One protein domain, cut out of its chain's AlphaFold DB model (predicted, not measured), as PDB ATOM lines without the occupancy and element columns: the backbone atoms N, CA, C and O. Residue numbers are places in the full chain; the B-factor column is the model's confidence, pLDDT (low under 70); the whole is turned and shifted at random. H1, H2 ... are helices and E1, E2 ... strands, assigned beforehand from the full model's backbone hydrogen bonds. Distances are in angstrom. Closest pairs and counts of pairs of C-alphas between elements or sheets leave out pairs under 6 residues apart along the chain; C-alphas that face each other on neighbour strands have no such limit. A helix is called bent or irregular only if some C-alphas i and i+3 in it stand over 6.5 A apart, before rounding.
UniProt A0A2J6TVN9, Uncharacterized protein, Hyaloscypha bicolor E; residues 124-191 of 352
ATOM      1  N   ASN A 124      31.586 124.594  43.685       86.56
ATOM      2  CA  ASN A 124      30.549 125.518  43.225       86.56
ATOM      3  C   ASN A 124      29.230 125.434  44.009       86.56
ATOM      4  O   ASN A 124      28.542 126.447  44.121       86.56
ATOM      5  N   ASP A 125      28.906 124.273  44.579       88.81
ATOM      6  CA  ASP A 125      27.687 124.072  45.378       88.81
ATOM      7  C   ASP A 125      27.873 124.485  46.847       88.81
ATOM      8  O   ASP A 125      26.919 124.513  47.620       88.81
ATOM      9  N   ASN A 126      29.110 124.808  47.238       91.31
ATOM     10  CA  ASN A 126      29.544 125.014  48.618       91.31
ATOM     11  C   ASN A 126      30.265 126.355  48.813       91.31
ATOM     12  O   ASN A 126      31.194 126.476  49.609       91.31
ATOM     13  N   LYS A 127      29.822 127.393  48.094       90.25
ATOM     14  CA  LYS A 127      30.399 128.753  48.156       90.25
ATOM     15  C   LYS A 127      30.280 129.416  49.530       90.25
ATOM     16  O   LYS A 127      30.922 130.425  49.786       90.25
ATOM     17  N   ASN A 128      29.432 128.873  50.398       88.25
ATOM     18  CA  ASN A 128      29.220 129.336  51.765       88.25
ATOM     19  C   ASN A 128      30.349 128.929  52.725       88.25
ATOM     20  O   ASN A 128      30.323 129.333  53.888       88.25
ATOM     21  N   ILE A 129      31.294 128.097  52.285       91.50
ATOM     22  CA  ILE A 129      32.439 127.718  53.103       91.50
ATOM     23  C   ILE A 129      33.414 128.878  53.124       91.50
ATOM     24  O   ILE A 129      33.977 129.279  52.111       91.50
ATOM     25  N   ASP A 130      33.614 129.406  54.316       92.75
ATOM     26  CA  ASP A 130      34.597 130.435  54.558       92.75
ATOM     27  C   ASP A 130      36.012 129.833  54.515       92.75
ATOM     28  O   ASP A 130      36.364 128.965  55.317       92.75
ATOM     29  N   HIS A 131      36.818 130.301  53.562       89.75
ATOM     30  CA  HIS A 131      38.212 129.897  53.377       89.75
ATOM     31  C   HIS A 131      39.203 130.783  54.146       89.75
ATOM     32  O   HIS A 131      40.405 130.515  54.117       89.75
ATOM     33  N   THR A 132      38.735 131.831  54.829       95.31
ATOM     34  CA  THR A 132      39.611 132.732  55.581       95.31
ATOM     35  C   THR A 132      40.168 132.048  56.831       95.31
ATOM     36  O   THR A 132      39.556 131.140  57.411       95.31
ATOM     37  N   LYS A 133      41.371 132.458  57.246       95.56
ATOM     38  CA  LYS A 133      41.986 131.990  58.495       95.56
ATOM     39  C   LYS A 133      41.266 132.620  59.691       95.56
ATOM     40  O   LYS A 133      40.785 133.748  59.602       95.56
ATOM     41  N   ALA A 134      41.152 131.883  60.789       96.69
ATOM     42  CA  ALA A 134      40.819 132.446  62.094       96.69
ATOM     43  C   ALA A 134      41.963 133.352  62.571       96.69
ATOM     44  O   ALA A 134      43.126 133.069  62.264       96.69
ATOM     45  N   VAL A 135      41.619 134.416  63.295       97.19
ATOM     46  CA  VAL A 135      42.559 135.426  63.804       97.19
ATOM     47  C   VAL A 135      42.523 135.419  65.331       97.19
ATOM     48  O   VAL A 135      41.444 135.315  65.915       97.19
ATOM     49  N   THR A 136      43.688 135.523  65.969       97.69
ATOM     50  CA  THR A 136      43.810 135.622  67.431       97.69
ATOM     51  C   THR A 136      43.072 136.857  67.956       97.69
ATOM     52  O   THR A 136      43.032 137.895  67.298       97.69
ATOM     53  N   ASN A 137      42.460 136.739  69.134       97.19
ATOM     54  CA  ASN A 137      41.635 137.752  69.803       97.19
ATOM     55  C   ASN A 137      40.353 138.164  69.054       97.19
ATOM     56  O   ASN A 137      39.668 139.092  69.481       97.19
ATOM     57  N   ASN A 138      39.982 137.468  67.974       97.50
ATOM     58  CA  ASN A 138      38.728 137.692  67.259       97.50
ATOM     59  C   ASN A 138      37.844 136.430  67.317       97.50
ATOM     60  O   ASN A 138      38.031 135.514  66.511       97.50
ATOM     61  N   PRO A 139      36.897 136.339  68.270       96.69
ATOM     62  CA  PRO A 139      36.102 135.136  68.468       96.69
ATOM     63  C   PRO A 139      35.121 134.903  67.314       96.69
ATOM     64  O   PRO A 139      34.078 135.546  67.200       96.69
ATOM     65  N   GLU A 140      35.426 133.914  66.475       96.44
ATOM     66  CA  GLU A 140      34.633 133.568  65.294       96.44
ATOM     67  C   GLU A 140      34.112 132.123  65.384       96.44
ATOM     68  O   GLU A 140      34.566 131.237  64.655       96.44
ATOM     69  N   PRO A 141      33.110 131.831  66.235       95.38
ATOM     70  CA  PRO A 141      32.678 130.458  66.517       95.38
ATOM     71  C   PRO A 141      32.190 129.696  65.278       95.38
ATOM     72  O   PRO A 141      32.323 128.475  65.197       95.38
ATOM     73  N   LYS A 142      31.698 130.413  64.259       95.88
ATOM     74  CA  LYS A 142      31.337 129.834  62.957       95.88
ATOM     75  C   LYS A 142      32.526 129.147  62.281       95.88
ATOM     76  O   LYS A 142      32.324 128.173  61.563       95.88
ATOM     77  N   LYS A 143      33.761 129.596  62.532       96.00
ATOM     78  CA  LYS A 143      34.963 129.007  61.939       96.00
ATOM     79  C   LYS A 143      35.322 127.632  62.504       96.00
ATOM     80  O   LYS A 143      36.057 126.887  61.853       96.00
ATOM     81  N   MET A 144      34.760 127.258  63.651       95.62
ATOM     82  CA  MET A 144      34.937 125.930  64.247       95.62
ATOM     83  C   MET A 144      34.059 124.854  63.596       95.62
ATOM     84  O   MET A 144      34.223 123.671  63.895       95.62
ATOM     85  N   ILE A 145      33.113 125.244  62.735       94.94
ATOM     86  CA  ILE A 145      32.158 124.337  62.105       94.94
ATOM     87  C   ILE A 145      32.240 124.496  60.588       94.94
ATOM     88  O   ILE A 145      31.974 125.561  60.041       94.94
ATOM     89  N   ILE A 146      32.546 123.409  59.888       93.81
ATOM     90  CA  ILE A 146      32.527 123.353  58.427       93.81
ATOM     91  C   ILE A 146      31.314 122.525  58.011       93.81
ATOM     92  O   ILE A 146      31.219 121.339  58.330       93.81
ATOM     93  N   ARG A 147      30.376 123.159  57.301       94.06
ATOM     94  CA  ARG A 147      29.195 122.509  56.724       94.06
ATOM     95  C   ARG A 147      29.302 122.505  55.213       94.06
ATOM     96  O   ARG A 147      29.532 123.557  54.623       94.06
ATOM     97  N   PHE A 148      29.089 121.351  54.600       92.94
ATOM     98  CA  PHE A 148      29.070 121.227  53.149       92.94
ATOM     99  C   PHE A 148      28.013 120.237  52.679       92.94
ATOM    100  O   PHE A 148      27.635 119.310  53.391       92.94
ATOM    101  N   LYS A 149      27.541 120.442  51.457       93.38
ATOM    102  CA  LYS A 149      26.550 119.645  50.755       93.38
ATOM    103  C   LYS A 149      27.245 118.772  49.714       93.38
ATOM    104  O   LYS A 149      28.048 119.263  48.919       93.38
ATOM    105  N   ASP A 150      26.965 117.476  49.731       91.56
ATOM    106  CA  ASP A 150      27.438 116.565  48.688       91.56
ATOM    107  C   ASP A 150      26.589 116.669  47.404       91.56
ATOM    108  O   ASP A 150      25.520 117.277  47.394       91.56
ATOM    109  N   VAL A 151      27.042 116.041  46.312       87.56
ATOM    110  CA  VAL A 151      26.322 116.015  45.016       87.56
ATOM    111  C   VAL A 151      24.930 115.367  45.117       87.56
ATOM    112  O   VAL A 151      24.066 115.620  44.283       87.56
ATOM    113  N   LYS A 152      24.679 114.538  46.139       91.00
ATOM    114  CA  LYS A 152      23.357 113.938  46.398       91.00
ATOM    115  C   LYS A 152      22.445 114.857  47.212       91.00
ATOM    116  O   LYS A 152      21.283 114.533  47.425       91.00
ATOM    117  N   GLY A 153      22.968 115.985  47.672       93.06
ATOM    118  CA  GLY A 153      22.270 116.970  48.470       93.06
ATOM    119  C   GLY A 153      22.313 116.748  49.980       93.06
ATOM    120  O   GLY A 153      21.709 117.544  50.698       93.06
ATOM    121  N   ASN A 154      23.038 115.742  50.479       93.38
ATOM    122  CA  ASN A 154      23.182 115.529  51.917       93.38
ATOM    123  C   ASN A 154      24.123 116.577  52.511       93.38
ATOM    124  O   ASN A 154      25.196 116.844  51.964       93.38
ATOM    125  N   VAL A 155      23.735 117.127  53.659       92.75
ATOM    126  CA  VAL A 155      24.539 118.098  54.400       92.75
ATOM    127  C   VAL A 155      25.388 117.364  55.432       92.75
ATOM    128  O   VAL A 155      24.868 116.660  56.293       92.75
ATOM    129  N   HIS A 156      26.699 117.558  55.356       90.56
ATOM    130  CA  HIS A 156      27.683 117.030  56.293       90.56
ATOM    131  C   HIS A 156      28.223 118.177  57.144       90.56
ATOM    132  O   HIS A 156      28.537 119.249  56.623       90.56
ATOM    133  N   GLN A 157      28.341 117.953  58.452       92.81
ATOM    134  CA  GLN A 157      28.890 118.920  59.398       92.81
ATOM    135  C   GLN A 157      30.125 118.337  60.081       92.81
ATOM    136  O   GLN A 157      30.083 117.242  60.638       92.81
ATOM    137  N   HIS A 158      31.208 119.107  60.079       90.94
ATOM    138  CA  HIS A 158      32.442 118.793  60.781       90.94
ATOM    139  C   HIS A 158      32.746 119.887  61.786       90.94
ATOM    140  O   HIS A 158      32.712 121.068  61.453       90.94
ATOM    141  N   GLN A 159      33.045 119.476  63.011       93.38
ATOM    142  CA  GLN A 159      33.359 120.375  64.108       93.38
ATOM    143  C   GLN A 159      34.801 120.161  64.550       93.38
ATOM    144  O   GLN A 159      35.294 119.026  64.544       93.38
ATOM    145  N   TYR A 160      35.467 121.254  64.911       93.81
ATOM    146  CA  TYR A 160      36.811 121.215  65.462       93.81
ATOM    147  C   TYR A 160      36.827 120.352  66.741       93.81
ATOM    148  O   TYR A 160      35.953 120.534  67.593       93.81
ATOM    149  N   PRO A 161      37.756 119.385  66.894       91.94
ATOM    150  CA  PRO A 161      37.745 118.477  68.042       91.94
ATOM    151  C   PRO A 161      37.800 119.196  69.391       91.94
ATOM    152  O   PRO A 161      37.037 118.845  70.284       91.94
ATOM    153  N   ASP A 162      38.621 120.241  69.500       91.94
ATOM    154  CA  ASP A 162      38.798 121.024  70.727       91.94
ATOM    155  C   ASP A 162      37.951 122.312  70.731       91.94
ATOM    156  O   ASP A 162      38.371 123.380  71.160       91.94
ATOM    157  N   HIS A 163      36.730 122.241  70.196       92.56
ATOM    158  CA  HIS A 163      35.803 123.381  70.172       92.56
ATOM    159  C   HIS A 163      35.248 123.759  71.554       92.56
ATOM    160  O   HIS A 163      34.575 124.779  71.668       92.56
ATOM    161  N   ALA A 164      35.438 122.920  72.576       93.50
ATOM    162  CA  ALA A 164      34.929 123.175  73.921       93.50
ATOM    163  C   ALA A 164      35.775 124.217  74.669       93.50
ATOM    164  O   ALA A 164      35.231 124.968  75.470       93.50
ATOM    165  N   SER A 165      37.082 124.282  74.392       92.44
ATOM    166  CA  SER A 165      38.016 125.174  75.083       92.44
ATOM    167  C   SER A 165      37.948 126.630  74.599       92.44
ATOM    168  O   SER A 165      38.141 127.528  75.408       92.44
ATOM    169  N   GLN A 166      37.644 126.862  73.313       93.25
ATOM    170  CA  GLN A 166      37.445 128.186  72.684       93.25
ATOM    171  C   GLN A 166      38.472 129.261  73.087       93.25
ATOM    172  O   GLN A 166      38.109 130.408  73.352       93.25
ATOM    173  N   LYS A 167      39.758 128.900  73.118       96.69
ATOM    174  CA  LYS A 167      40.854 129.803  73.494       96.69
ATOM    175  C   LYS A 167      41.256 130.700  72.322       96.69
ATOM    176  O   LYS A 167      42.234 130.437  71.628       96.69
ATOM    177  N   TRP A 168      40.448 131.719  72.042       96.56
ATOM    178  CA  TRP A 168      40.687 132.651  70.930       96.56
ATOM    179  C   TRP A 168      41.874 133.591  71.159       96.56
ATOM    180  O   TRP A 168      42.368 134.181  70.203       96.56
ATOM    181  N   ASP A 169      42.307 133.733  72.405       97.31
ATOM    182  CA  ASP A 169      43.472 134.486  72.866       97.31
ATOM    183  C   ASP A 169      44.793 133.704  72.747       97.31
ATOM    184  O   ASP A 169      45.864 134.304  72.738       97.31
ATOM    185  N   ASP A 170      44.727 132.377  72.619       97.94
ATOM    186  CA  ASP A 170      45.891 131.495  72.500       97.94
ATOM    187  C   ASP A 170      46.269 131.263  71.024       97.94
ATOM    188  O   ASP A 170      45.571 130.564  70.275       97.94
ATOM    189  N   ASP A 171      47.415 131.805  70.607       97.06
ATOM    190  CA  ASP A 171      47.958 131.646  69.252       97.06
ATOM    191  C   ASP A 171      48.139 130.176  68.851       97.06
ATOM    192  O   ASP A 171      47.873 129.801  67.702       97.06
ATOM    193  N   ALA A 172      48.548 129.308  69.783       96.31
ATOM    194  CA  ALA A 172      48.755 127.890  69.499       96.31
ATOM    195  C   ALA A 172      47.423 127.172  69.239       96.31
ATOM    196  O   ALA A 172      47.324 126.300  68.360       96.31
ATOM    197  N   TRP A 173      46.372 127.568  69.960       95.75
ATOM    198  CA  TRP A 173      45.023 127.060  69.743       95.75
ATOM    199  C   TRP A 173      44.464 127.526  68.393       95.75
ATOM    200  O   TRP A 173      43.975 126.702  67.610       95.75
ATOM    201  N   VAL A 174      44.613 128.813  68.059       97.31
ATOM    202  CA  VAL A 174      44.170 129.378  66.772       97.31
ATOM    203  C   VAL A 174      44.938 128.766  65.593       97.31
ATOM    204  O   VAL A 174      44.336 128.421  64.568       97.31
ATOM    205  N   ALA A 175      46.247 128.539  65.732       94.38
ATOM    206  CA  ALA A 175      47.053 127.825  64.743       94.38
ATOM    207  C   ALA A 175      46.554 126.385  64.532       94.38
ATOM    208  O   ALA A 175      46.422 125.929  63.390       94.38
ATOM    209  N   SER A 176      46.201 125.686  65.613       94.31
ATOM    210  CA  SER A 176      45.647 124.327  65.562       94.31
ATOM    211  C   SER A 176      44.274 124.281  64.878       94.31
ATOM    212  O   SER A 176      44.040 123.423  64.017       94.31
ATOM    213  N   LEU A 177      43.399 125.254  65.160       95.12
ATOM    214  CA  LEU A 177      42.122 125.432  64.464       95.12
ATOM    215  C   LEU A 177      42.330 125.683  62.963       95.12
ATOM    216  O   LEU A 177      41.684 125.043  62.129       95.12
ATOM    217  N   ASN A 178      43.251 126.577  62.598       96.31
ATOM    218  CA  ASN A 178      43.572 126.886  61.203       96.31
ATOM    219  C   ASN A 178      44.147 125.675  60.458       96.31
ATOM    220  O   ASN A 178      43.734 125.396  59.327       96.31
ATOM    221  N   LYS A 179      45.031 124.903  61.100       92.88
ATOM    222  CA  LYS A 179      45.559 123.642  60.563       92.88
ATOM    223  C   LYS A 179      44.434 122.638  60.312       92.88
ATOM    224  O   LYS A 179      44.354 122.071  59.220       92.88
ATOM    225  N   TRP A 180      43.525 122.460  61.272       93.38
ATOM    226  CA  TRP A 180      42.357 121.592  61.106       93.38
ATOM    227  C   TRP A 180      41.434 122.065  59.974       93.38
ATOM    228  O   TRP A 180      41.039 121.245  59.140       93.38
ATOM    229  N   ARG A 181      41.123 123.367  59.892       93.62
ATOM    230  CA  ARG A 181      40.306 123.950  58.810       93.62
ATOM    231  C   ARG A 181      40.934 123.667  57.453       93.62
ATOM    232  O   ARG A 181      40.271 123.111  56.578       93.62
ATOM    233  N   TYR A 182      42.221 123.975  57.296       90.56
ATOM    234  CA  TYR A 182      42.958 123.738  56.059       90.56
ATOM    235  C   TYR A 182      42.943 122.261  55.658       90.56
ATOM    236  O   TYR A 182      42.621 121.938  54.517       90.56
ATOM    237  N   GLN A 183      43.235 121.342  56.582       88.62
ATOM    238  CA  GLN A 183      43.210 119.904  56.300       88.62
ATOM    239  C   GLN A 183      41.808 119.422  55.914       88.62
ATOM    240  O   GLN A 183      41.650 118.649  54.972       88.62
ATOM    241  N   THR A 184      40.782 119.895  56.617       88.94
ATOM    242  CA  THR A 184      39.385 119.521  56.378       88.94
ATOM    243  C   THR A 184      38.920 119.994  55.001       88.94
ATOM    244  O   THR A 184      38.395 119.200  54.216       88.94
ATOM    245  N   ILE A 185      39.177 121.265  54.681       88.81
ATOM    246  CA  ILE A 185      38.813 121.874  53.402       88.81
ATOM    247  C   ILE A 185      39.633 121.252  52.268       88.81
ATOM    248  O   ILE A 185      39.067 120.753  51.299       88.81
ATOM    249  N   SER A 186      40.960 121.199  52.380       83.94
ATOM    250  CA  SER A 186      41.805 120.618  51.332       83.94
ATOM    251  C   SER A 186      41.423 119.162  51.055       83.94
ATOM    252  O   SER A 186      41.195 118.803  49.909       83.94
ATOM    253  N   ARG A 187      41.218 118.310  52.062       81.56
ATOM    254  CA  ARG A 187      40.862 116.900  51.820       81.56
ATOM    255  C   ARG A 187      39.528 116.717  51.084       81.56
ATOM    256  O   ARG A 187      39.394 115.746  50.340       81.56
ATOM    257  N   LYS A 188      38.551 117.611  51.268       81.88
ATOM    258  CA  LYS A 188      37.219 117.496  50.642       81.88
ATOM    259  C   LYS A 188      37.081 118.253  49.328       81.88
ATOM    260  O   LYS A 188      36.426 117.747  48.424       81.88
ATOM    261  N   PHE A 189      37.727 119.407  49.211       78.12
ATOM    262  CA  PHE A 189      37.580 120.322  48.077       78.12
ATOM    263  C   PHE A 189      38.789 120.320  47.132       78.12
ATOM    264  O   PHE A 189      38.696 120.852  46.031       78.12
ATOM    265  N   LYS A 190      39.918 119.685  47.493       69.44
ATOM    266  CA  LYS A 190      41.093 119.584  46.602       69.44
ATOM    267  C   LYS A 190      40.803 118.748  45.366       69.44
ATOM    268  O   LYS A 190      41.504 118.928  44.382       69.44
ATOM    269  N   TYR A 191      39.836 117.839  45.379       65.44
ATOM    270  CA  TYR A 191      39.498 117.022  44.213       65.44
ATOM    271  C   TYR A 191      38.120 117.405  43.705       65.44
ATOM    272  O   TYR A 191      37.176 116.633  43.843       65.44
TER     273      TYR A 191
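What this domain is: This is residues 124 to 191 of the 352 residues of an uncharacterized protein of Hyaloscypha bicolor E (UniProt A0A2J6TVN9). A two-stranded hairpin, E1 and E2, and one long helix, H2, run lengthwise side by side in part: the later part of H2, residues 180 to 189, is beside the hairpin, and the earlier part runs on past it toward the other end. A long stretch without named elements, residues 124 to 140, runs along one side of this pair and folds back into the short helix H1, which leads straight into E1; E1 and H2 both head toward the end where the hairpin's tip lies, and E2 heads back. The printed part has 68 residues with two named helices and two named strands, in the order H1, E1, E2, H2; the sheet has the order E1 - E2 and is antiparallel. The class is mixed, helices and strands, although under half of the residues are in named elements. The whole is compact, with a radius of gyration of the C-alphas of 12.5 A, and elongated in outline, with spans of 39 by 20 by 17 A.

Where its parts are: The printed part begins at Asn 124, whose C-alpha is at (30.549, 125.518, 43.225). Residues 124 to 140, 17 residues, hold no named element; their C-alphas lie 8 to 18 A from the mean of all C-alphas. H1 follows at residues 141 to 144, Pro 141 to Met 144, with its first C-alpha at (32.678, 130.458, 66.517). E1 is residues 145 to 149, Ile 145 to Lys 149, 13.5 A from first to last C-alpha. E2 is residues 155 to 159, Val 155 to Gln 159, 13.3 A from first to last C-alpha. H2 is residues 171 to 189, Asp 171 to Phe 189, and measures 26.2 A from its first C-alpha, at (47.958, 131.646, 69.252), to its last, at (37.580, 120.322, 48.077). With 19 residues it is the longest helix, and neither helix is bent or irregular.

How they stand to each other: E1 and E2 form a hairpin of antiparallel neighbour strands, with 163 degrees between their N-to-C directions. Their C-alphas face each other at 145 and 159, 4.6 A apart, and at 149 and 155, 4.4 A apart. Across this pair, N 146 and O 158 are within hydrogen-bond range at 2.8 A, and so are N 156 and O 148 at 2.8 A. The closest C-alphas of E1 and H2 are those of Ile 146 and Arg 181, 7.8 A apart. E2 and H2 are near each other, with 5 pairs of C-alphas within 10 A. H1 and H2 only just touch, with 3 pairs of C-alphas within 8 A, and H2 does so with residues 177 to 181 alone; the closest C-alphas are those of Met 144 and Leu 177, 7.2 A apart. The closest C-alphas of H1 and E2 are those of Met 144 and Gln 159, 5.8 A apart. In H2 every O i to N i+4 pair is within hydrogen-bond range. H1 is too short for such a pair, and its one O i to N i+3 pair is within range.

The domain as a whole: The two C-alphas farthest apart are those of Lys 152, between E1 and E2, and Asp 169, between E2 and H2, at 39.1 A. The first and last printed C-alphas, those of Asn 124 and Tyr 191, are 12.4 A apart. The printed part has no cut. The links from H1 to E1, with no residue between them, and from E1 to E2, with 5 residues, are tight; the link from E2 to H2, with 11 residues, is long. The mean pLDDT of the printed part is 92.1, and residues 190 to 191, after H2, are under 70.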